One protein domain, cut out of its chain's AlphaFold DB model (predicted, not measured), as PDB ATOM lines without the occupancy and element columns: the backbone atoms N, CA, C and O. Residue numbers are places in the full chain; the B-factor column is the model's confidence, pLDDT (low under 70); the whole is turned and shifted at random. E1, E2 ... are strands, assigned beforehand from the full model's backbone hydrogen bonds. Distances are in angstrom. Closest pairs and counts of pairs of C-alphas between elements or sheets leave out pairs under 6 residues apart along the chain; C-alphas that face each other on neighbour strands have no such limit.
ATOM      1  N   VAL A  97     107.465 198.581  23.608       78.69
ATOM      2  CA  VAL A  97     106.617 198.204  24.749       78.69
ATOM      3  C   VAL A  97     107.141 196.913  25.366       78.69
ATOM      4  O   VAL A  97     107.278 195.903  24.677       78.69
ATOM      5  N   ARG A  98     107.402 196.923  26.676       80.88
ATOM      6  CA  ARG A  98     107.773 195.718  27.426       80.88
ATOM      7  C   ARG A  98     106.566 195.189  28.198       80.88
ATOM      8  O   ARG A  98     106.068 195.865  29.092       80.88
ATOM      9  N   VAL A  99     106.115 193.986  27.862       81.31
ATOM     10  CA  VAL A  99     105.046 193.265  28.564       81.31
ATOM     11  C   VAL A  99     105.702 192.241  29.486       81.31
ATOM     12  O   VAL A  99     106.448 191.385  29.017       81.31
ATOM     13  N   VAL A 100     105.466 192.345  30.794       80.56
ATOM     14  CA  VAL A 100     106.126 191.509  31.808       80.56
ATOM     15  C   VAL A 100     105.060 190.883  32.699       80.56
ATOM     16  O   VAL A 100     104.253 191.606  33.279       80.56
ATOM     17  N   GLY A 101     105.031 189.553  32.779       77.38
ATOM     18  CA  GLY A 101     104.168 188.842  33.721       77.38
ATOM     19  C   GLY A 101     104.604 188.997  35.173       77.38
ATOM     20  O   GLY A 101     105.737 189.397  35.456       77.38
ATOM     21  N   SER A 102     103.694 188.659  36.088       73.56
ATOM     22  CA  SER A 102     104.036 188.502  37.502       73.56
ATOM     23  C   SER A 102     105.102 187.420  37.655       73.56
ATOM     24  O   SER A 102     105.128 186.452  36.894       73.56
ATOM     25  N   ARG A 103     105.994 187.614  38.623       71.31
ATOM     26  CA  ARG A 103     107.022 186.644  38.982       71.31
ATOM     27  C   ARG A 103     107.048 186.524  40.491       71.31
ATOM     28  O   ARG A 103     107.519 187.439  41.171       71.31
ATOM     29  N   ASP A 104     106.551 185.408  41.000       69.50
ATOM     30  CA  ASP A 104     106.643 185.099  42.417       69.50
ATOM     31  C   ASP A 104     107.775 184.097  42.667       69.50
ATOM     32  O   ASP A 104     107.657 182.885  42.475       69.50
ATOM     33  N   VAL A 105     108.900 184.640  43.135       70.12
ATOM     34  CA  VAL A 105     110.122 183.892  43.461       70.12
ATOM     35  C   VAL A 105     109.901 182.788  44.498       70.12
ATOM     36  O   VAL A 105     110.729 181.891  44.610       70.12
ATOM     37  N   GLN A 106     108.816 182.831  45.280       64.00
ATOM     38  CA  GLN A 106     108.513 181.784  46.256       64.00
ATOM     39  C   GLN A 106     108.026 180.491  45.592       64.00
ATOM     40  O   GLN A 106     108.171 179.410  46.181       64.00
ATOM     41  N   TYR A 107     107.455 180.597  44.391       63.19
ATOM     42  CA  TYR A 107     106.946 179.461  43.630       63.19
ATOM     43  C   TYR A 107     107.955 178.917  42.629       63.19
ATOM     44  O   TYR A 107     107.816 177.751  42.277       63.19
ATOM     45  N   GLU A 108     108.987 179.692  42.275       67.69
ATOM     46  CA  GLU A 108     110.130 179.269  41.456       67.69
ATOM     47  C   GLU A 108     110.965 178.202  42.165       67.69
ATOM     48  O   GLU A 108     111.958 178.480  42.841       67.69
ATOM     49  N   LYS A 109     110.532 176.952  42.030       67.25
ATOM     50  CA  LYS A 109     111.216 175.788  42.588       67.25
ATOM     51  C   LYS A 109     111.538 174.813  41.478       67.25
ATOM     52  O   LYS A 109     110.679 174.478  40.669       67.25
ATOM     53  N   GLU A 110     112.774 174.345  41.476       67.38
ATOM     54  CA  GLU A 110     113.190 173.227  40.643       67.38
ATOM     55  C   GLU A 110     112.469 171.971  41.137       67.38
ATOM     56  O   GLU A 110     112.565 171.603  42.313       67.38
ATOM     57  N   ILE A 111     111.655 171.372  40.272       68.25
ATOM     58  CA  ILE A 111     110.930 170.153  40.602       68.25
ATOM     59  C   ILE A 111     111.872 168.975  40.360       68.25
ATOM     60  O   ILE A 111     112.259 168.707  39.223       68.25
ATOM     61  N   GLU A 112     112.223 168.253  41.426       68.94
ATOM     62  CA  GLU A 112     113.053 167.050  41.323       68.94
ATOM     63  C   GLU A 112     112.368 165.981  40.457       68.94
ATOM     64  O   GLU A 112     111.183 165.674  40.633       68.94
ATOM     65  N   ALA A 113     113.126 165.393  39.530       69.88
ATOM     66  CA  ALA A 113     112.642 164.317  38.675       69.88
ATOM     67  C   ALA A 113     112.224 163.087  39.499       69.88
ATOM     68  O   ALA A 113     112.838 162.749  40.514       69.88
ATOM     69  N   CYS A 114     111.188 162.378  39.040       71.69
ATOM     70  CA  CYS A 114     110.845 161.082  39.624       71.69
ATOM     71  C   CYS A 114     112.020 160.093  39.482       71.69
ATOM     72  O   CYS A 114     112.713 160.117  38.464       71.69
ATOM     73  N   PRO A 115     112.197 159.163  40.437       75.44
ATOM     74  CA  PRO A 115     113.151 158.067  40.292       75.44
ATOM     75  C   PRO A 115     112.898 157.243  39.020       75.44
ATOM     76  O   PRO A 115     111.745 157.015  38.639       75.44
ATOM     77  N   ASP A 116     113.970 156.748  38.398       70.81
ATOM     78  CA  ASP A 116     113.885 155.900  37.206       70.81
ATOM     79  C   ASP A 116     112.984 154.676  37.447       70.81
ATOM     80  O   ASP A 116     113.166 153.920  38.403       70.81
ATOM     81  N   GLY A 117     112.005 154.470  36.561       68.44
ATOM     82  CA  GLY A 117     111.058 153.354  36.650       68.44
ATOM     83  C   GLY A 117     109.893 153.557  37.629       68.44
ATOM     84  O   GLY A 117     109.225 152.584  37.971       68.44
ATOM     85  N   PHE A 118     109.627 154.789  38.080       66.94
ATOM     86  CA  PHE A 118     108.484 155.095  38.943       66.94
ATOM     87  C   PHE A 118     107.131 154.826  38.247       66.94
ATOM     88  O   PHE A 118     106.691 155.591  37.385       66.94
ATOM     89  N   ASP A 119     106.447 153.759  38.670       67.12
ATOM     90  CA  ASP A 119     105.059 153.439  38.320       67.12
ATOM     91  C   ASP A 119     104.242 153.249  39.613       67.12
ATOM     92  O   ASP A 119     104.398 152.232  40.294       67.12
ATOM     93  N   PRO A 120     103.404 154.226  40.012       65.44
ATOM     94  CA  PRO A 120     102.624 154.119  41.240       65.44
ATOM     95  C   PRO A 120     101.503 153.067  41.133       65.44
ATOM     96  O   PRO A 120     100.984 152.627  42.154       65.44
ATOM     97  N   GLY A 121     101.127 152.614  39.931       64.62
ATOM     98  CA  GLY A 121      99.945 151.772  39.740       64.62
ATOM     99  C   GLY A 121      98.619 152.524  39.952       64.62
ATOM    100  O   GLY A 121      98.581 153.661  40.416       64.62
ATOM    101  N   GLU A 122      97.502 151.887  39.588       63.12
ATOM    102  CA  GLU A 122      96.176 152.527  39.453       63.12
ATOM    103  C   GLU A 122      95.571 153.045  40.775       63.12
ATOM    104  O   GLU A 122      94.736 153.948  40.765       63.12
ATOM    105  N   PHE A 123      96.016 152.513  41.921       64.88
ATOM    106  CA  PHE A 123      95.441 152.812  43.239       64.88
ATOM    107  C   PHE A 123      96.431 153.400  44.256       64.88
ATOM    108  O   PHE A 123      96.043 153.601  45.408       64.88
ATOM    109  N   ALA A 124      97.694 153.667  43.892       59.50
ATOM    110  CA  ALA A 124      98.644 154.254  44.839       59.50
ATOM    111  C   ALA A 124      98.692 155.781  44.754       59.50
ATOM    112  O   ALA A 124      98.563 156.391  43.692       59.50
ATOM    113  N   THR A 125      98.941 156.403  45.905       55.19
ATOM    114  CA  THR A 125      99.157 157.843  46.016       55.19
ATOM    115  C   THR A 125     100.420 158.236  45.255       55.19
ATOM    116  O   THR A 125     101.527 157.836  45.611       55.19
ATOM    117  N   GLN A 126     100.261 159.041  44.208       58.78
ATOM    118  CA  GLN A 126     101.372 159.513  43.392       58.78
ATOM    119  C   GLN A 126     102.191 160.566  44.160       58.78
ATOM    120  O   GLN A 126     101.742 161.692  44.352       58.78
ATOM    121  N   THR A 127     103.396 160.205  44.609       67.81
ATOM    122  CA  THR A 127     104.250 161.053  45.466       67.81
ATOM    123  C   THR A 127     105.153 162.026  44.707       67.81
ATOM    124  O   THR A 127     105.609 162.996  45.300       67.81
ATOM    125  N   CYS A 128     105.391 161.807  43.409       69.06
ATOM    126  CA  CYS A 128     106.261 162.650  42.575       69.06
ATOM    127  C   CYS A 128     105.556 163.174  41.307       69.06
ATOM    128  O   CYS A 128     106.192 163.367  40.281       69.06
ATOM    129  N   PHE A 129     104.232 163.409  41.343       68.06
ATOM    130  CA  PHE A 129     103.434 163.805  40.160       68.06
ATOM    131  C   PHE A 129     104.084 164.912  39.315       68.06
ATOM    132  O   PHE A 129     104.135 164.794  38.094       68.06
ATOM    133  N   GLN A 130     104.605 165.948  39.974       63.19
ATOM    134  CA  GLN A 130     105.211 167.112  39.329       63.19
ATOM    135  C   GLN A 130     106.540 166.786  38.615       63.19
ATOM    136  O   GLN A 130     106.849 167.402  37.609       63.19
ATOM    137  N   GLY A 131     107.311 165.797  39.081       65.12
ATOM    138  CA  GLY A 131     108.622 165.431  38.523       65.12
ATOM    139  C   GLY A 131     108.585 164.366  37.422       65.12
ATOM    140  O   GLY A 131     109.632 163.916  36.961       65.12
ATOM    141  N   ARG A 132     107.392 163.912  37.008       66.25
ATOM    142  CA  ARG A 132     107.218 162.784  36.070       66.25
ATOM    143  C   ARG A 132     107.679 163.096  34.643       66.25
ATOM    144  O   ARG A 132     108.028 162.172  33.912       66.25
ATOM    145  N   PHE A 133     107.652 164.365  34.243       63.50
ATOM    146  CA  PHE A 133     108.013 164.804  32.891       63.50
ATOM    147  C   PHE A 133     109.445 165.360  32.784       63.50
ATOM    148  O   PHE A 133     109.907 165.584  31.666       63.50
ATOM    149  N   GLY A 134     110.161 165.481  33.914       54.94
ATOM    150  CA  GLY A 134     111.546 165.959  33.992       54.94
ATOM    151  C   GLY A 134     111.701 167.471  33.773       54.94
ATOM    152  O   GLY A 134     111.008 168.061  32.945       54.94
ATOM    153  N   ASP A 135     112.630 168.081  34.515       55.00
ATOM    154  CA  ASP A 135     113.083 169.479  34.410       55.00
ATOM    155  C   ASP A 135     111.949 170.499  34.196       55.00
ATOM    156  O   ASP A 135     111.803 171.137  33.139       55.00
ATOM    157  N   GLU A 136     111.114 170.642  35.224       55.03
ATOM    158  CA  GLU A 136     110.086 171.676  35.296       55.03
ATOM    159  C   GLU A 136     110.423 172.657  36.424       55.03
ATOM    160  O   GLU A 136     110.688 172.271  37.563       55.03
ATOM    161  N   ILE A 137     110.409 173.951  36.104       56.75
ATOM    162  CA  ILE A 137     110.388 175.002  37.117       56.75
ATOM    163  C   ILE A 137     108.923 175.152  37.518       56.75
ATOM    164  O   ILE A 137     108.083 175.534  36.700       56.75
ATOM    165  N   GLY A 138     108.608 174.825  38.770       54.59
ATOM    166  CA  GLY A 138     107.334 175.203  39.359       54.59
ATOM    167  C   GLY A 138     107.211 176.721  39.288       54.59
ATOM    168  O   GLY A 138     108.146 177.430  39.637       54.59
ATOM    169  N   ASN A 139     106.096 177.227  38.781       61.16
ATOM    170  CA  ASN A 139     105.785 178.651  38.795       61.16
ATOM    171  C   ASN A 139     104.282 178.810  39.051       61.16
ATOM    172  O   ASN A 139     103.508 177.892  38.739       61.16
ATOM    173  N   ASP A 140     103.855 179.945  39.606       60.41
ATOM    174  CA  ASP A 140     102.444 180.297  39.549       60.41
ATOM    175  C   ASP A 140     102.081 180.393  38.061       60.41
ATOM    176  O   ASP A 140     102.764 181.012  37.252       60.41
ATOM    177  N   GLN A 141     101.095 179.613  37.628       57.91
ATOM    178  CA  GLN A 141     100.925 179.231  36.219       57.91
ATOM    179  C   GLN A 141     100.409 180.379  35.323       57.91
ATOM    180  O   GLN A 141      99.762 180.131  34.306       57.91
ATOM    181  N   PHE A 142     100.664 181.633  35.696       62.34
ATOM    182  CA  PHE A 142     100.078 182.832  35.128       62.34
ATOM    183  C   PHE A 142     101.139 183.913  34.930       62.34
ATOM    184  O   PHE A 142     101.512 184.636  35.846       62.34
ATOM    185  N   GLY A 143     101.585 184.069  33.687       70.44
ATOM    186  CA  GLY A 143     102.301 185.274  33.278       70.44
ATOM    187  C   GLY A 143     101.417 186.277  32.575       70.44
ATOM    188  O   GLY A 143     100.189 186.207  32.604       70.44
ATOM    189  N   ALA A 144     102.058 187.196  31.862       77.06
ATOM    190  CA  ALA A 144     101.347 188.089  30.974       77.06
ATOM    191  C   ALA A 144     100.607 187.292  29.889       77.06
ATOM    192  O   ALA A 144     101.142 186.358  29.288       77.06
ATOM    193  N   GLN A 145      99.369 187.685  29.607       79.56
ATOM    194  CA  GLN A 145      98.573 187.110  28.533       79.56
ATOM    195  C   GLN A 145      98.121 188.221  27.590       79.56
ATOM    196  O   GLN A 145      97.568 189.230  28.019       79.56
ATOM    197  N   ILE A 146      98.342 188.018  26.291       81.62
ATOM    198  CA  ILE A 146      97.851 188.909  25.239       81.62
ATOM    199  C   ILE A 146      96.662 188.217  24.578       81.62
ATOM    200  O   ILE A 146      96.817 187.169  23.949       81.62
ATOM    201  N   MET A 147      95.469 188.788  24.732       82.81
ATOM    202  CA  MET A 147      94.244 188.263  24.130       82.81
ATOM    203  C   MET A 147      93.897 189.059  22.872       82.81
ATOM    204  O   MET A 147      93.791 190.283  22.904       82.81
ATOM    205  N   LEU A 148      93.712 188.357  21.754       84.06
ATOM    206  CA  LEU A 148      93.355 188.944  20.464       84.06
ATOM    207  C   LEU A 148      91.980 188.420  20.054       84.06
ATOM    208  O   LEU A 148      91.817 187.231  19.782       84.06
ATOM    209  N   HIS A 149      90.988 189.305  20.003       79.62
ATOM    210  CA  HIS A 149      89.615 188.938  19.667       79.62
ATOM    211  C   HIS A 149      89.245 189.382  18.252       79.62
ATOM    212  O   HIS A 149      89.575 190.482  17.815       79.62
ATOM    213  N   ALA A 150      88.527 188.519  17.529       85.12
ATOM    214  CA  ALA A 150      87.911 188.895  16.265       85.12
ATOM    215  C   ALA A 150      86.670 189.769  16.527       85.12
ATOM    216  O   ALA A 150      85.894 189.452  17.430       85.12
ATOM    217  N   PRO A 151      86.408 190.797  15.702       80.56
ATOM    218  CA  PRO A 151      85.205 191.620  15.840       80.56
ATOM    219  C   PRO A 151      83.920 190.836  15.543       80.56
ATOM    220  O   PRO A 151      82.839 191.229  15.974       80.56
ATOM    221  N   ARG A 152      84.023 189.733  14.784       84.44
ATOM    222  CA  ARG A 152      82.900 188.873  14.396       84.44
ATOM    223  C   ARG A 152      83.256 187.404  14.574       84.44
ATOM    224  O   ARG A 152      84.359 186.964  14.239       84.44
ATOM    225  N   LYS A 153      82.303 186.651  15.122       85.94
ATOM    226  CA  LYS A 153      82.451 185.229  15.437       85.94
ATOM    227  C   LYS A 153      82.537 184.407  14.145       85.94
ATOM    228  O   LYS A 153      81.796 184.672  13.209       85.94
ATOM    229  N   ASN A 154      83.397 183.388  14.122       84.56
ATOM    230  CA  ASN A 154      83.539 182.402  13.034       84.56
ATOM    231  C   ASN A 154      83.986 182.942  11.662       84.56
ATOM    232  O   ASN A 154      83.946 182.206  10.683       84.56
ATOM    233  N   GLU A 155      84.448 184.189  11.573       88.25
ATOM    234  CA  GLU A 155      84.884 184.777  10.297       88.25
ATOM    235  C   GLU A 155      86.415 184.773  10.102       88.25
ATOM    236  O   GLU A 155      86.916 185.341   9.137       88.25
ATOM    237  N   ASN A 156      87.186 184.148  11.005       82.25
ATOM    238  CA  ASN A 156      88.661 184.114  10.955       82.25
ATOM    239  C   ASN A 156      89.304 185.508  10.761       82.25
ATOM    240  O   ASN A 156      90.308 185.672  10.066       82.25
ATOM    241  N   LEU A 157      88.712 186.526  11.398       87.25
ATOM    242  CA  LEU A 157      89.135 187.929  11.294       87.25
ATOM    243  C   LEU A 157      90.132 188.358  12.374       87.25
ATOM    244  O   LEU A 157      90.558 189.510  12.371       87.25
ATOM    245  N   ALA A 158      90.504 187.472  13.300       85.81
ATOM    246  CA  ALA A 158      91.526 187.767  14.299       85.81
ATOM    247  C   ALA A 158      92.898 187.851  13.610       85.81
ATOM    248  O   ALA A 158      93.579 186.848  13.413       85.81
ATOM    249  N   ARG A 159      93.281 189.060  13.200       82.94
ATOM    250  CA  ARG A 159      94.596 189.370  12.640       82.94
ATOM    251  C   ARG A 159      95.235 190.444  13.504       82.94
ATOM    252  O   ARG A 159      94.644 191.501  13.692       82.94
ATOM    253  N   ALA A 160      96.440 190.184  13.995       81.62
ATOM    254  CA  ALA A 160      97.225 191.159  14.737       81.62
ATOM    255  C   ALA A 160      98.659 191.172  14.219       81.62
ATOM    256  O   ALA A 160      99.213 190.134  13.858       81.62
ATOM    257  N   LYS A 161      99.261 192.359  14.207       84.69
ATOM    258  CA  LYS A 161     100.690 192.546  13.983       84.69
ATOM    259  C   LYS A 161     101.243 193.240  15.215       84.69
ATOM    260  O   LYS A 161     100.895 194.384  15.480       84.69
ATOM    261  N   LEU A 162     102.091 192.537  15.952       82.44
ATOM    262  CA  LEU A 162     102.843 193.108  17.060       82.44
ATOM    263  C   LEU A 162     104.226 193.502  16.535       82.44
ATOM    264  O   LEU A 162     104.847 192.770  15.765       82.44
ATOM    265  N   SER A 163     104.689 194.696  16.867       81.38
ATOM    266  CA  SER A 163     105.990 195.220  16.445       81.38
ATOM    267  C   SER A 163     106.529 196.097  17.559       81.38
ATOM    268  O   SER A 163     105.733 196.707  18.266       81.38
ATOM    269  N   TYR A 164     107.855 196.145  17.717       79.19
ATOM    270  CA  TYR A 164     108.495 196.902  18.798       79.19
ATOM    271  C   TYR A 164     108.029 196.454  20.195       79.19
ATOM    272  O   TYR A 164     107.847 197.273  21.088       79.19
ATOM    273  N   ILE A 165     107.814 195.146  20.394       85.31
ATOM    274  CA  ILE A 165     107.443 194.597  21.702       85.31
ATOM    275  C   ILE A 165     108.501 193.630  22.224       85.31
ATOM    276  O   ILE A 165     109.073 192.852  21.462       85.31
ATOM    277  N   GLU A 166     108.718 193.661  23.533       85.88
ATOM    278  CA  GLU A 166     109.477 192.658  24.274       85.88
ATOM    279  C   GLU A 166     108.531 192.008  25.283       85.88
ATOM    280  O   GLU A 166     107.880 192.699  26.067       85.88
ATOM    281  N   VAL A 167     108.432 190.682  25.260       84.38
ATOM    282  CA  VAL A 167     107.519 189.930  26.125       84.38
ATOM    283  C   VAL A 167     108.341 189.038  27.046       84.38
ATOM    284  O   VAL A 167     109.117 188.216  26.570       84.38
ATOM    285  N   ASN A 168     108.167 189.202  28.356       81.81
ATOM    286  CA  ASN A 168     108.813 188.398  29.389       81.81
ATOM    287  C   ASN A 168     107.749 187.750  30.268       81.81
ATOM    288  O   ASN A 168     106.738 188.386  30.573       81.81
ATOM    289  N   TYR A 169     108.004 186.518  30.709       77.06
ATOM    290  CA  TYR A 169     107.114 185.776  31.602       77.06
ATOM    291  C   TYR A 169     105.653 185.782  31.079       77.06
ATOM    292  O   TYR A 169     104.778 186.370  31.709       77.06
ATOM    293  N   ALA A 170     105.378 185.233  29.882       76.75
ATOM    294  CA  ALA A 170     104.050 185.291  29.231       76.75
ATOM    295  C   ALA A 170     103.551 183.964  28.621       76.75
ATOM    296  O   ALA A 170     104.292 183.335  27.865       76.75
ATOM    297  N   GLY A 171     102.324 183.516  28.963       66.62
ATOM    298  CA  GLY A 171     101.803 182.146  28.716       66.62
ATOM    299  C   GLY A 171     101.506 181.304  29.984       66.62
ATOM    300  O   GLY A 171     101.274 181.849  31.057       66.62
ATOM    301  N   GLN A 172     101.470 179.972  29.865       56.06
ATOM    302  CA  GLN A 172     101.428 179.043  31.009       56.06
ATOM    303  C   GLN A 172     102.778 178.325  31.096       56.06
ATOM    304  O   GLN A 172     103.251 177.850  30.069       56.06
ATOM    305  N   ALA A 173     103.360 178.256  32.301       54.47
ATOM    306  CA  ALA A 173     104.679 177.676  32.588       54.47
ATOM    307  C   ALA A 173     105.820 178.287  31.745       54.47
ATOM    308  O   ALA A 173     106.169 177.787  30.676       54.47
ATOM    309  N   PHE A 174     106.424 179.381  32.220       53.09
ATOM    310  CA  PHE A 174     107.660 179.884  31.602       53.09
ATOM    311  C   PHE A 174     108.822 178.990  31.992       53.09
ATOM    312  O   PHE A 174     109.081 178.824  33.181       53.09
ATOM    313  N   ARG A 175     109.487 178.424  30.984       49.25
ATOM    314  CA  ARG A 175     110.848 177.897  31.088       49.25
ATOM    315  C   ARG A 175     111.852 179.016  30.852       49.25
ATOM    316  O   ARG A 175     111.559 179.877  29.989       49.25
TER     317      ARG A 175
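AT A GLANCE: This is residues 97 to 175 of the 175 residues of the protein "PKHD1L1" of Bugula neritina (UniProt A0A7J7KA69). There is little regular structure here: two small two-stranded sheets, E1 with E4 and the hairpin of E2 and E3, lie in the span of a loose arch; the long loop of residues 112 to 135 makes one leg, and the long loop of residues 139 to 164 first runs on along the span from E3, then goes out to residues 151 to 156 and folds back to E4 as the other leg. Residues 151 to 156 stick out. The printed part has 79 residues, 14 in named strands, in the order E1, E2, E3, E4, with no named helix; the class is all strand. It is extended, with a radius of gyration of the C-alphas of 18.7 A, and only just flat, spanning 49 by 33 by 17 A.

IN THESE COORDINATES: Find C-alpha 97 at (106.617, 198.204, 24.749); from there E1, residues 97 to 100, runs 9.7 A. E4, residues 165 to 168, runs 10.0 A to C-alpha 168 at (108.813, 188.398, 29.389). E2 is residues 109 to 111 and E3 residues 136 to 138, each 6.0 A.

HOW THE PARTS SIT: E1 and E4 are parallel at 12 degrees; look for N 99 and O 166, 2.8 A apart. E2 and E3 are antiparallel at 139 degrees, with N 138 and O 109 at 2.8 A. E1 and E3 are apart, as are E2 and E4.

THE WHOLE: The C-alphas farthest apart, Phe 123 and Tyr 164, are 52.1 A apart. The printed part has no cut. The links E2 to E3 and E3 to E4 are long. Confidence is under 70 in 40 residues, among them 117 to 142.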